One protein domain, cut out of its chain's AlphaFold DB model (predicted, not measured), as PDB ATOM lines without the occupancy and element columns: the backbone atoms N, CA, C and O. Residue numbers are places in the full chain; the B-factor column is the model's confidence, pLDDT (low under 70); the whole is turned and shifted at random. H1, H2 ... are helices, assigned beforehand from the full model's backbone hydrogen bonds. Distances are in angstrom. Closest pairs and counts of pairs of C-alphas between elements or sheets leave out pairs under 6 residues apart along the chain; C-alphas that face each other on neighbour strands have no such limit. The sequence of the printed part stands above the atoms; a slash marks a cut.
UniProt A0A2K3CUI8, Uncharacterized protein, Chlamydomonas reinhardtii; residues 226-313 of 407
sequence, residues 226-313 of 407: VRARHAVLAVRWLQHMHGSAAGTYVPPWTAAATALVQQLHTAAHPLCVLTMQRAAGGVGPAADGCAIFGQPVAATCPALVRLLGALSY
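AT A GLANCE: This is residues 226 to 313 of the 407 residues of an uncharacterized protein of Chlamydomonas reinhardtii (UniProt A0A2K3CUI8). Three helices, H1, H2 and H4, stand about perpendicular to one another; H4 crosses H1 at residues 227 to 234, and H2 meets H1 near its end, beside the short H3. Loops around Thr 248 and Val 283 make opposite ends of the longest axis. The 88 printed residues, all helix in class, hold H1, H2, H3 and H4 in that order and no named strand. The whole is compact, radius of gyration of the C-alphas 12.9 A, spanning 40 by 28 by 22 A.

IN THESE COORDINATES: H1, residues 226 to 241, is 23.1 A long from C-alpha 226 at (208.255, 185.863, 173.481). H2 is residues 252 to 264, 19.2 A; H3 is residues 270 to 274; H4, residues 302 to 311, ends at (216.808, 194.009, 171.509).

HOW THE PARTS SIT: H1 touches H4, closest C-alphas Ala 231 and Ala 310, 5.0 A, about perpendicular at 87 degrees. H1 touches H2 with residues 237 to 241 alone, closest C-alphas Trp 237 and Thr 254, 5.5 A, at 90 degrees. H1 and H3 only just touch, with 3 pairs of C-alphas within 8 A, closest Leu 238 and Pro 270, 6.6 A. Every O i to N i+4 pair is within hydrogen-bond range in H1, H2 and H4; H3 has 0 of 1, but 2 of 2 O i to N i+3 pairs.

THE WHOLE: The C-alphas of Thr 248 and Val 283, the two farthest apart, are 40.9 A apart. The printed part has no cut. H3 to H4 is a long link of 27 residues. pLDDT is under 70 at residues 243 to 248, 277 to 290 and 298 to 300.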
ATOM      1  N   VAL A 226     208.945 184.787 174.216       91.75
ATOM      2  CA  VAL A 226     208.255 185.863 173.481       91.75
ATOM      3  C   VAL A 226     209.248 186.956 173.068       91.75
ATOM      4  O   VAL A 226     209.297 187.315 171.890       91.75
ATOM      5  N   ARG A 227     210.109 187.412 173.991       90.75
ATOM      6  CA  ARG A 227     211.170 188.392 173.697       90.75
ATOM      7  C   ARG A 227     212.138 187.884 172.626       90.75
ATOM      8  O   ARG A 227     212.473 188.633 171.713       90.75
ATOM      9  N   ALA A 228     212.540 186.614 172.672       91.62
ATOM     10  CA  ALA A 228     213.418 186.015 171.671       91.62
ATOM     11  C   ALA A 228     212.791 186.017 170.265       91.62
ATOM     12  O   ALA A 228     213.491 186.298 169.294       91.62
ATOM     13  N   ARG A 229     211.477 185.781 170.131       92.38
ATOM     14  CA  ARG A 229     210.777 185.887 168.834       92.38
ATOM     15  C   ARG A 229     210.807 187.314 168.292       92.38
ATOM     16  O   ARG A 229     211.155 187.512 167.130       92.38
ATOM     17  N   HIS A 230     210.517 188.310 169.132       91.62
ATOM     18  CA  HIS A 230     210.610 189.727 168.755       91.62
ATOM     19  C   HIS A 230     212.045 190.130 168.377       91.62
ATOM     20  O   HIS A 230     212.242 190.786 167.357       91.62
ATOM     21  N   ALA A 231     213.054 189.662 169.116       90.75
ATOM     22  CA  ALA A 231     214.461 189.890 168.793       90.75
ATOM     23  C   ALA A 231     214.867 189.235 167.457       90.75
ATOM     24  O   ALA A 231     215.547 189.859 166.646       90.75
ATOM     25  N   VAL A 232     214.402 188.012 167.170       91.88
ATOM     26  CA  VAL A 232     214.620 187.338 165.876       91.88
ATOM     27  C   VAL A 232     213.957 188.100 164.724       91.88
ATOM     28  O   VAL A 232     214.547 188.196 163.648       91.88
ATOM     29  N   LEU A 233     212.771 188.684 164.924       90.62
ATOM     30  CA  LEU A 233     212.155 189.565 163.926       90.62
ATOM     31  C   LEU A 233     213.002 190.827 163.695       90.62
ATOM     32  O   LEU A 233     213.266 191.165 162.544       90.62
ATOM     33  N   ALA A 234     213.507 191.469 164.751       89.88
ATOM     34  CA  ALA A 234     214.391 192.628 164.620       89.88
ATOM     35  C   ALA A 234     215.702 192.284 163.877       89.88
ATOM     36  O   ALA A 234     216.111 193.009 162.972       89.88
ATOM     37  N   VAL A 235     216.317 191.131 164.169       88.56
ATOM     38  CA  VAL A 235     217.501 190.635 163.440       88.56
ATOM     39  C   VAL A 235     217.185 190.355 161.966       88.56
ATOM     40  O   VAL A 235     217.968 190.735 161.099       88.56
ATOM     41  N   ARG A 236     216.032 189.747 161.653       88.88
ATOM     42  CA  ARG A 236     215.604 189.497 160.263       88.88
ATOM     43  C   ARG A 236     215.383 190.791 159.483       88.88
ATOM     44  O   ARG A 236     215.785 190.866 158.328       88.88
ATOM     45  N   TRP A 237     214.784 191.805 160.107       89.44
ATOM     46  CA  TRP A 237     214.634 193.136 159.514       89.44
ATOM     47  C   TRP A 237     215.995 193.749 159.173       89.44
ATOM     48  O   TRP A 237     216.204 194.168 158.036       89.44
ATOM     49  N   LEU A 238     216.950 193.708 160.108       87.88
ATOM     50  CA  LEU A 238     218.316 194.177 159.873       87.88
ATOM     51  C   LEU A 238     219.011 193.407 158.746       87.88
ATOM     52  O   LEU A 238     219.534 194.030 157.828       87.88
ATOM     53  N   GLN A 239     218.998 192.073 158.769       86.44
ATOM     54  CA  GLN A 239     219.600 191.246 157.712       86.44
ATOM     55  C   GLN A 239     219.012 191.562 156.335       86.44
ATOM     56  O   GLN A 239     219.741 191.618 155.342       86.44
ATOM     57  N   HIS A 240     217.702 191.791 156.285       82.94
ATOM     58  CA  HIS A 240     217.001 192.089 155.053       82.94
ATOM     59  C   HIS A 240     217.371 193.471 154.485       82.94
ATOM     60  O   HIS A 240     217.726 193.570 153.314       82.94
ATOM     61  N   MET A 241     217.396 194.513 155.323       76.88
ATOM     62  CA  MET A 241     217.760 195.879 154.912       76.88
ATOM     63  C   MET A 241     219.193 196.015 154.367       76.88
ATOM     64  O   MET A 241     219.477 196.972 153.656       76.88
ATOM     65  N   HIS A 242     220.082 195.063 154.665       70.50
ATOM     66  CA  HIS A 242     221.462 195.034 154.159       70.50
ATOM     67  C   HIS A 242     221.668 194.059 152.990       70.50
ATOM     68  O   HIS A 242     222.807 193.740 152.660       70.50
ATOM     69  N   GLY A 243     220.594 193.530 152.388       67.81
ATOM     70  CA  GLY A 243     220.687 192.575 151.274       67.81
ATOM     71  C   GLY A 243     221.320 191.226 151.648       67.81
ATOM     72  O   GLY A 243     221.671 190.449 150.770       67.81
ATOM     73  N   SER A 244     221.460 190.930 152.946       58.44
ATOM     74  CA  SER A 244     222.071 189.692 153.453       58.44
ATOM     75  C   SER A 244     221.068 188.535 153.581       58.44
ATOM     76  O   SER A 244     221.447 187.435 153.989       58.44
ATOM     77  N   ALA A 245     219.788 188.769 153.280       61.94
ATOM     78  CA  ALA A 245     218.777 187.722 153.218       61.94
ATOM     79  C   ALA A 245     218.930 186.902 151.925       61.94
ATOM     80  O   ALA A 245     219.145 187.456 150.851       61.94
ATOM     81  N   ALA A 246     218.787 185.578 152.013       53.53
ATOM     82  CA  ALA A 246     218.838 184.717 150.837       53.53
ATOM     83  C   ALA A 246     217.585 184.911 149.959       53.53
ATOM     84  O   ALA A 246     216.479 184.547 150.363       53.53
ATOM     85  N   GLY A 247     217.778 185.447 148.751       63.28
ATOM     86  CA  GLY A 247     216.729 185.661 147.748       63.28
ATOM     87  C   GLY A 247     216.323 187.129 147.565       63.28
ATOM     88  O   GLY A 247     216.669 188.001 148.353       63.28
ATOM     89  N   THR A 248     215.565 187.401 146.503       65.88
ATOM     90  CA  THR A 248     215.118 188.752 146.108       65.88
ATOM     91  C   THR A 248     213.851 189.231 146.824       65.88
ATOM     92  O   THR A 248     213.401 190.352 146.595       65.88
ATOM     93  N   TYR A 249     213.239 188.397 147.670       73.25
ATOM     94  CA  TYR A 249     211.978 188.730 148.326       73.25
ATOM     95  C   TYR A 249     212.177 189.704 149.492       73.25
ATOM     96  O   TYR A 249     212.803 189.365 150.498       73.25
ATOM     97  N   VAL A 250     211.569 190.885 149.366       72.62
ATOM     98  CA  VAL A 250     211.446 191.898 150.419       72.62
ATOM     99  C   VAL A 250     210.127 191.694 151.165       72.62
ATOM    100  O   VAL A 250     209.070 191.957 150.587       72.62
ATOM    101  N   PRO A 251     210.124 191.255 152.440       81.94
ATOM    102  CA  PRO A 251     208.890 191.174 153.210       81.94
ATOM    103  C   PRO A 251     208.348 192.596 153.443       81.94
ATOM    104  O   PRO A 251     209.052 193.393 154.069       81.94
ATOM    105  N   PRO A 252     207.115 192.943 153.018       83.06
ATOM    106  CA  PRO A 252     206.636 194.333 153.039       83.06
ATOM    107  C   PRO A 252     206.655 195.001 154.424       83.06
ATOM    108  O   PRO A 252     206.837 196.210 154.539       83.06
ATOM    109  N   TRP A 253     206.541 194.206 155.493       84.69
ATOM    110  CA  TRP A 253     206.635 194.691 156.871       84.69
ATOM    111  C   TRP A 253     208.018 195.269 157.226       84.69
ATOM    112  O   TRP A 253     208.098 196.131 158.097       84.69
ATOM    113  N   THR A 254     209.098 194.842 156.559       86.44
ATOM    114  CA  THR A 254     210.451 195.385 156.789       86.44
ATOM    115  C   THR A 254     210.586 196.808 156.254       86.44
ATOM    116  O   THR A 254     211.144 197.665 156.936       86.44
ATOM    117  N   ALA A 255     209.997 197.091 155.087       83.25
ATOM    118  CA  ALA A 255     209.913 198.441 154.540       83.25
ATOM    119  C   ALA A 255     209.054 199.346 155.439       83.25
ATOM    120  O   ALA A 255     209.461 200.463 155.748       83.25
ATOM    121  N   ALA A 256     207.921 198.837 155.941       84.12
ATOM    122  CA  ALA A 256     207.084 199.559 156.900       84.12
ATOM    123  C   ALA A 256     207.807 199.845 158.235       84.12
ATOM    124  O   ALA A 256     207.695 200.944 158.767       84.12
ATOM    125  N   ALA A 257     208.594 198.902 158.765       86.75
ATOM    126  CA  ALA A 257     209.393 199.122 159.975       86.75
ATOM    127  C   ALA A 257     210.477 200.198 159.771       86.75
ATOM    128  O   ALA A 257     210.650 201.069 160.624       86.75
ATOM    129  N   THR A 258     211.157 200.185 158.619       87.12
ATOM    130  CA  THR A 258     212.109 201.239 158.224       87.12
ATOM    131  C   THR A 258     211.427 202.601 158.104       87.12
ATOM    132  O   THR A 258     211.943 203.579 158.638       87.12
ATOM    133  N   ALA A 259     210.243 202.658 157.488       84.19
ATOM    134  CA  ALA A 259     209.450 203.878 157.367       84.19
ATOM    135  C   ALA A 259     209.096 204.494 158.728       84.19
ATOM    136  O   ALA A 259     209.298 205.686 158.936       84.19
ATOM    137  N   LEU A 260     208.622 203.677 159.677       84.19
ATOM    138  CA  LEU A 260     208.272 204.129 161.028       84.19
ATOM    139  C   LEU A 260     209.484 204.694 161.787       84.19
ATOM    140  O   LEU A 260     209.349 205.663 162.527       84.19
ATOM    141  N   VAL A 261     210.680 204.134 161.583       86.81
ATOM    142  CA  VAL A 261     211.918 204.684 162.161       86.81
ATOM    143  C   VAL A 261     212.336 205.992 161.483       86.81
ATOM    144  O   VAL A 261     212.703 206.941 162.173       86.81
ATOM    145  N   GLN A 262     212.207 206.091 160.160       86.12
ATOM    146  CA  GLN A 262     212.496 207.322 159.410       86.12
ATOM    147  C   GLN A 262     211.500 208.458 159.703       86.12
ATOM    148  O   GLN A 262     211.864 209.629 159.609       86.12
ATOM    149  N   GLN A 263     210.267 208.133 160.105       84.12
ATOM    150  CA  GLN A 263     209.281 209.102 160.599       84.12
ATOM    151  C   GLN A 263     209.657 209.693 161.966       84.12
ATOM    152  O   GLN A 263     209.312 210.840 162.235       84.12
ATOM    153  N   LEU A 264     210.370 208.943 162.819       82.75
ATOM    154  CA  LEU A 264     210.868 209.453 164.103       82.75
ATOM    155  C   LEU A 264     212.061 210.396 163.906       82.75
ATOM    156  O   LEU A 264     212.157 211.416 164.584       82.75
ATOM    157  N   HIS A 265     212.964 210.077 162.976       85.44
ATOM    158  CA  HIS A 265     214.048 210.970 162.575       85.44
ATOM    159  C   HIS A 265     214.488 210.660 161.141       85.44
ATOM    160  O   HIS A 265     214.813 209.517 160.826       85.44
ATOM    161  N   THR A 266     214.578 211.673 160.276       85.25
ATOM    162  CA  THR A 266     214.891 211.497 158.841       85.25
ATOM    163  C   THR A 266     216.220 210.780 158.598       85.25
ATOM    164  O   THR A 266     216.346 209.994 157.661       85.25
ATOM    165  N   ALA A 267     217.202 211.005 159.474       86.69
ATOM    166  CA  ALA A 267     218.507 210.349 159.419       86.69
ATOM    167  C   ALA A 267     218.574 208.956 160.081       86.69
ATOM    168  O   ALA A 267     219.646 208.352 160.119       86.69
ATOM    169  N   ALA A 268     217.470 208.433 160.624       88.06
ATOM    170  CA  ALA A 268     217.456 207.128 161.275       88.06
ATOM    171  C   ALA A 268     217.456 205.987 160.247       88.06
ATOM    172  O   ALA A 268     216.431 205.573 159.704       88.06
ATOM    173  N   HIS A 269     218.645 205.442 160.003       88.62
ATOM    174  CA  HIS A 269     218.813 204.167 159.317       88.62
ATOM    175  C   HIS A 269     218.517 203.000 160.280       88.62
ATOM    176  O   HIS A 269     218.890 203.104 161.448       88.62
ATOM    177  N   PRO A 270     217.956 201.853 159.843       88.69
ATOM    178  CA  PRO A 270     217.693 200.704 160.719       88.69
ATOM    179  C   PRO A 270     218.890 200.216 161.550       88.69
ATOM    180  O   PRO A 270     218.685 199.659 162.619       88.69
ATOM    181  N   LEU A 271     220.140 200.467 161.133       88.44
ATOM    182  CA  LEU A 271     221.325 200.174 161.961       88.44
ATOM    183  C   LEU A 271     221.333 200.885 163.322       88.44
ATOM    184  O   LEU A 271     221.907 200.331 164.258       88.44
ATOM    185  N   CYS A 272     220.657 202.034 163.468       88.25
ATOM    186  CA  CYS A 272     220.603 202.765 164.735       88.25
ATOM    187  C   CYS A 272     220.062 201.914 165.892       88.25
ATOM    188  O   CYS A 272     220.461 202.125 167.030       88.25
ATOM    189  N   VAL A 273     219.247 200.881 165.630       87.81
ATOM    190  CA  VAL A 273     218.750 199.954 166.671       87.81
ATOM    191  C   VAL A 273     219.867 199.180 167.384       87.81
ATOM    192  O   VAL A 273     219.648 198.631 168.463       87.81
ATOM    193  N   LEU A 274     221.064 199.121 166.791       86.75
ATOM    194  CA  LEU A 274     222.248 198.488 167.370       86.75
ATOM    195  C   LEU A 274     223.068 199.446 168.245       86.75
ATOM    196  O   LEU A 274     223.800 198.973 169.110       86.75
ATOM    197  N   THR A 275     222.938 200.760 168.043       83.88
ATOM    198  CA  THR A 275     223.620 201.811 168.823       83.88
ATOM    199  C   THR A 275     222.689 202.551 169.787       83.88
ATOM    200  O   THR A 275     223.167 203.332 170.608       83.88
ATOM    201  N   MET A 276     221.373 202.309 169.725       79.19
ATOM    202  CA  MET A 276     220.402 202.797 170.708       79.19
ATOM    203  C   MET A 276     220.866 202.478 172.128       79.19
ATOM    204  O   MET A 276     221.139 201.322 172.465       79.19
ATOM    205  N   GLN A 277     220.881 203.501 172.982       69.31
ATOM    206  CA  GLN A 277     221.140 203.313 174.401       69.31
ATOM    207  C   GLN A 277     220.041 202.447 175.015       69.31
ATOM    208  O   GLN A 277     218.868 202.816 175.065       69.31
ATOM    209  N   ARG A 278     220.446 201.279 175.507       66.62
ATOM    210  CA  ARG A 278     219.621 200.422 176.353       66.62
ATOM    211  C   ARG A 278     219.749 200.957 177.775       66.62
ATOM    212  O   ARG A 278     220.871 201.170 178.231       66.62
ATOM    213  N   ALA A 279     218.631 201.182 178.463       53.06
ATOM    214  CA  ALA A 279     218.643 201.683 179.837       53.06
ATOM    215  C   ALA A 279     219.461 200.741 180.742       53.06
ATOM    216  O   ALA A 279     219.054 199.612 181.023       53.06
ATOM    217  N   ALA A 280     220.645 201.189 181.161       40.41
ATOM    218  CA  ALA A 280     221.572 200.366 181.924       40.41
ATOM    219  C   ALA A 280     221.041 200.128 183.348       40.41
ATOM    220  O   ALA A 280     220.795 201.076 184.089       40.41
ATOM    221  N   GLY A 281     220.898 198.859 183.743       41.19
ATOM    222  CA  GLY A 281     220.611 198.461 185.130       41.19
ATOM    223  C   GLY A 281     219.135 198.317 185.527       41.19
ATOM    224  O   GLY A 281     218.857 198.001 186.681       41.19
ATOM    225  N   GLY A 282     218.180 198.494 184.609       34.88
ATOM    226  CA  GLY A 282     216.753 198.328 184.908       34.88
ATOM    227  C   GLY A 282     216.299 196.864 185.004       34.88
ATOM    228  O   GLY A 282     215.789 196.320 184.027       34.88
ATOM    229  N   VAL A 283     216.393 196.236 186.184       34.56
ATOM    230  CA  VAL A 283     215.626 195.006 186.482       34.56
ATOM    231  C   VAL A 283     214.174 195.397 186.768       34.56
ATOM    232  O   VAL A 283     213.755 195.575 187.907       34.56
ATOM    233  N   GLY A 284     213.410 195.588 185.697       36.41
ATOM    234  CA  GLY A 284     212.018 196.020 185.737       36.41
ATOM    235  C   GLY A 284     211.481 196.269 184.326       36.41
ATOM    236  O   GLY A 284     212.236 196.184 183.354       36.41
ATOM    237  N   PRO A 285     210.181 196.562 184.173       37.31
ATOM    238  CA  PRO A 285     209.633 196.945 182.885       37.31
ATOM    239  C   PRO A 285     210.142 198.343 182.514       37.31
ATOM    240  O   PRO A 285     209.531 199.346 182.868       37.31
ATOM    241  N   ALA A 286     211.230 198.412 181.745       37.59
ATOM    242  CA  ALA A 286     211.616 199.600 180.980       37.59
ATOM    243  C   ALA A 286     210.631 199.817 179.807       37.59
ATOM    244  O   ALA A 286     211.005 199.787 178.637       37.59
ATOM    245  N   ALA A 287     209.340 199.923 180.137       40.19
ATOM    246  CA  ALA A 287     208.234 200.067 179.195       40.19
ATOM    247  C   ALA A 287     208.116 201.500 178.653       40.19
ATOM    248  O   ALA A 287     207.593 201.701 177.558       40.19
ATOM    249  N   ASP A 288     208.660 202.474 179.384       46.22
ATOM    250  CA  ASP A 288     208.468 203.895 179.121       46.22
ATOM    251  C   ASP A 288     209.674 204.495 178.383       46.22
ATOM    252  O   ASP A 288     210.499 205.212 178.946       46.22
ATOM    253  N   GLY A 289     209.750 204.195 177.083       58.69
ATOM    254  CA  GLY A 289     210.543 204.965 176.121       58.69
ATOM    255  C   GLY A 289     211.819 204.296 175.607       58.69
ATOM    256  O   GLY A 289     212.928 204.649 176.004       58.69
ATOM    257  N   CYS A 290     211.690 203.439 174.589       69.88
ATOM    258  CA  CYS A 290     212.765 203.345 173.597       69.88
ATOM    259  C   CYS A 290     212.872 204.702 172.885       69.88
ATOM    260  O   CYS A 290     211.849 205.240 172.463       69.88
ATOM    261  N   ALA A 291     214.080 205.244 172.723       77.19
ATOM    262  CA  ALA A 291     214.301 206.501 172.012       77.19
ATOM    263  C   ALA A 291     215.281 206.310 170.849       77.19
ATOM    264  O   ALA A 291     216.318 205.661 170.996       77.19
ATOM    265  N   ILE A 292     214.963 206.904 169.701       83.00
ATOM    266  CA  ILE A 292     215.833 206.952 168.524       83.00
ATOM    267  C   ILE A 292     216.366 208.373 168.426       83.00
ATOM    268  O   ILE A 292     215.589 209.300 168.228       83.00
ATOM    269  N   PHE A 293     217.676 208.559 168.599       84.19
ATOM    270  CA  PHE A 293     218.310 209.883 168.507       84.19
ATOM    271  C   PHE A 293     217.642 210.954 169.402       84.19
ATOM    272  O   PHE A 293     217.463 212.105 169.013       84.19
ATOM    273  N   GLY A 294     217.228 210.551 170.609       76.69
ATOM    274  CA  GLY A 294     216.512 211.402 171.568       76.69
ATOM    275  C   GLY A 294     215.002 211.535 171.327       76.69
ATOM    276  O   GLY A 294     214.302 212.005 172.218       76.69
ATOM    277  N   GLN A 295     214.476 211.080 170.186       78.75
ATOM    278  CA  GLN A 295     213.039 211.072 169.906       78.75
ATOM    279  C   GLN A 295     212.378 209.822 170.509       78.75
ATOM    280  O   GLN A 295     212.789 208.704 170.175       78.75
ATOM    281  N   PRO A 296     211.372 209.959 171.393       78.38
ATOM    282  CA  PRO A 296     210.698 208.813 171.992       78.38
ATOM    283  C   PRO A 296     209.864 208.065 170.946       78.38
ATOM    284  O   PRO A 296     209.080 208.655 170.203       78.38
ATOM    285  N   VAL A 297     209.993 206.740 170.914       75.44
ATOM    286  CA  VAL A 297     209.156 205.872 170.081       75.44
ATOM    287  C   VAL A 297     207.746 205.879 170.666       75.44
ATOM    288  O   VAL A 297     207.516 205.353 171.755       75.44
ATOM    289  N   ALA A 298     206.797 206.479 169.948       68.50
ATOM    290  CA  ALA A 298     205.423 206.604 170.416       68.50
ATOM    291  C   ALA A 298     204.788 205.230 170.711       68.50
ATOM    292  O   ALA A 298     204.847 204.307 169.895       68.50
ATOM    293  N   ALA A 299     204.096 205.119 171.851       64.69
ATOM    294  CA  ALA A 299     203.386 203.901 172.260       64.69
ATOM    295  C   ALA A 299     202.274 203.472 171.276       64.69
ATOM    296  O   ALA A 299     201.841 202.322 171.294       64.69
ATOM    297  N   THR A 300     201.843 204.366 170.377       61.62
ATOM    298  CA  THR A 300     200.944 204.061 169.249       61.62
ATOM    299  C   THR A 300     201.579 203.195 168.161       61.62
ATOM    300  O   THR A 300     200.857 202.648 167.331       61.62
ATOM    301  N   CYS A 301     202.897 202.982 168.188       73.31
ATOM    302  CA  CYS A 301     203.611 202.020 167.349       73.31
ATOM    303  C   CYS A 301     204.082 200.795 168.165       73.31
ATOM    304  O   CYS A 301     205.282 200.505 168.211       73.31
ATOM    305  N   PRO A 302     203.175 200.017 168.796       76.25
ATOM    306  CA  PRO A 302     203.557 198.978 169.753       76.25
ATOM    307  C   PRO A 302     204.343 197.828 169.106       76.25
ATOM    308  O   PRO A 302     205.117 197.155 169.780       76.25
ATOM    309  N   ALA A 303     204.217 197.619 167.790       80.75
ATOM    310  CA  ALA A 303     205.066 196.682 167.054       80.75
ATOM    311  C   ALA A 303     206.543 197.110 167.058       80.75
ATOM    312  O   ALA A 303     207.410 196.278 167.319       80.75
ATOM    313  N   LEU A 304     206.824 198.399 166.841       82.06
ATOM    314  CA  LEU A 304     208.179 198.943 166.889       82.06
ATOM    315  C   LEU A 304     208.718 198.924 168.327       82.06
ATOM    316  O   LEU A 304     209.822 198.436 168.545       82.06
ATOM    317  N   VAL A 305     207.911 199.331 169.316       81.94
ATOM    318  CA  VAL A 305     208.278 199.248 170.744       81.94
ATOM    319  C   VAL A 305     208.653 197.814 171.147       81.94
ATOM    320  O   VAL A 305     209.674 197.614 171.798       81.94
ATOM    321  N   ARG A 306     207.896 196.794 170.711       84.50
ATOM    322  CA  ARG A 306     208.222 195.378 170.978       84.50
ATOM    323  C   ARG A 306     209.529 194.935 170.316       84.50
ATOM    324  O   ARG A 306     210.316 194.254 170.963       84.50
ATOM    325  N   LEU A 307     209.781 195.320 169.061       86.31
ATOM    326  CA  LEU A 307     211.030 194.987 168.361       86.31
ATOM    327  C   LEU A 307     212.253 195.608 169.055       86.31
ATOM    328  O   LEU A 307     213.230 194.910 169.315       86.31
ATOM    329  N   LEU A 308     212.187 196.899 169.392       84.69
ATOM    330  CA  LEU A 308     213.288 197.629 170.027       84.69
ATOM    331  C   LEU A 308     213.498 197.194 171.484       84.69
ATOM    332  O   LEU A 308     214.624 196.902 171.887       84.69
ATOM    333  N   GLY A 309     212.414 197.051 172.249       82.25
ATOM    334  CA  GLY A 309     212.451 196.541 173.617       82.25
ATOM    335  C   GLY A 309     212.962 195.101 173.700       82.25
ATOM    336  O   GLY A 309     213.638 194.749 174.655       82.25
ATOM    337  N   ALA A 310     212.725 194.258 172.693       85.38
ATOM    338  CA  ALA A 310     213.297 192.913 172.659       85.38
ATOM    339  C   ALA A 310     214.822 192.911 172.462       85.38
ATOM    340  O   ALA A 310     215.515 192.096 173.072       85.38
ATOM    341  N   LEU A 311     215.360 193.849 171.671       83.88
ATOM    342  CA  LEU A 311     216.808 194.009 171.509       83.88
ATOM    343  C   LEU A 311     217.501 194.424 172.817       83.88
ATOM    344  O   LEU A 311     218.674 194.096 172.989       83.88
ATOM    345  N   SER A 312     216.808 195.081 173.758       79.50
ATOM    346  CA  SER A 312     217.421 195.465 175.040       79.50
ATOM    347  C   SER A 312     217.737 194.278 175.957       79.50
ATOM    348  O   SER A 312     218.566 194.426 176.850       79.50
ATOM    349  N   TYR A 313     217.125 193.110 175.726       81.94
ATOM    350  CA  TYR A 313     217.409 191.862 176.451       81.94
ATOM    351  C   TYR A 313     218.535 191.032 175.823       81.94
ATOM    352  O   TYR A 313     218.941 190.020 176.394       81.94
TER     353      TYR A 313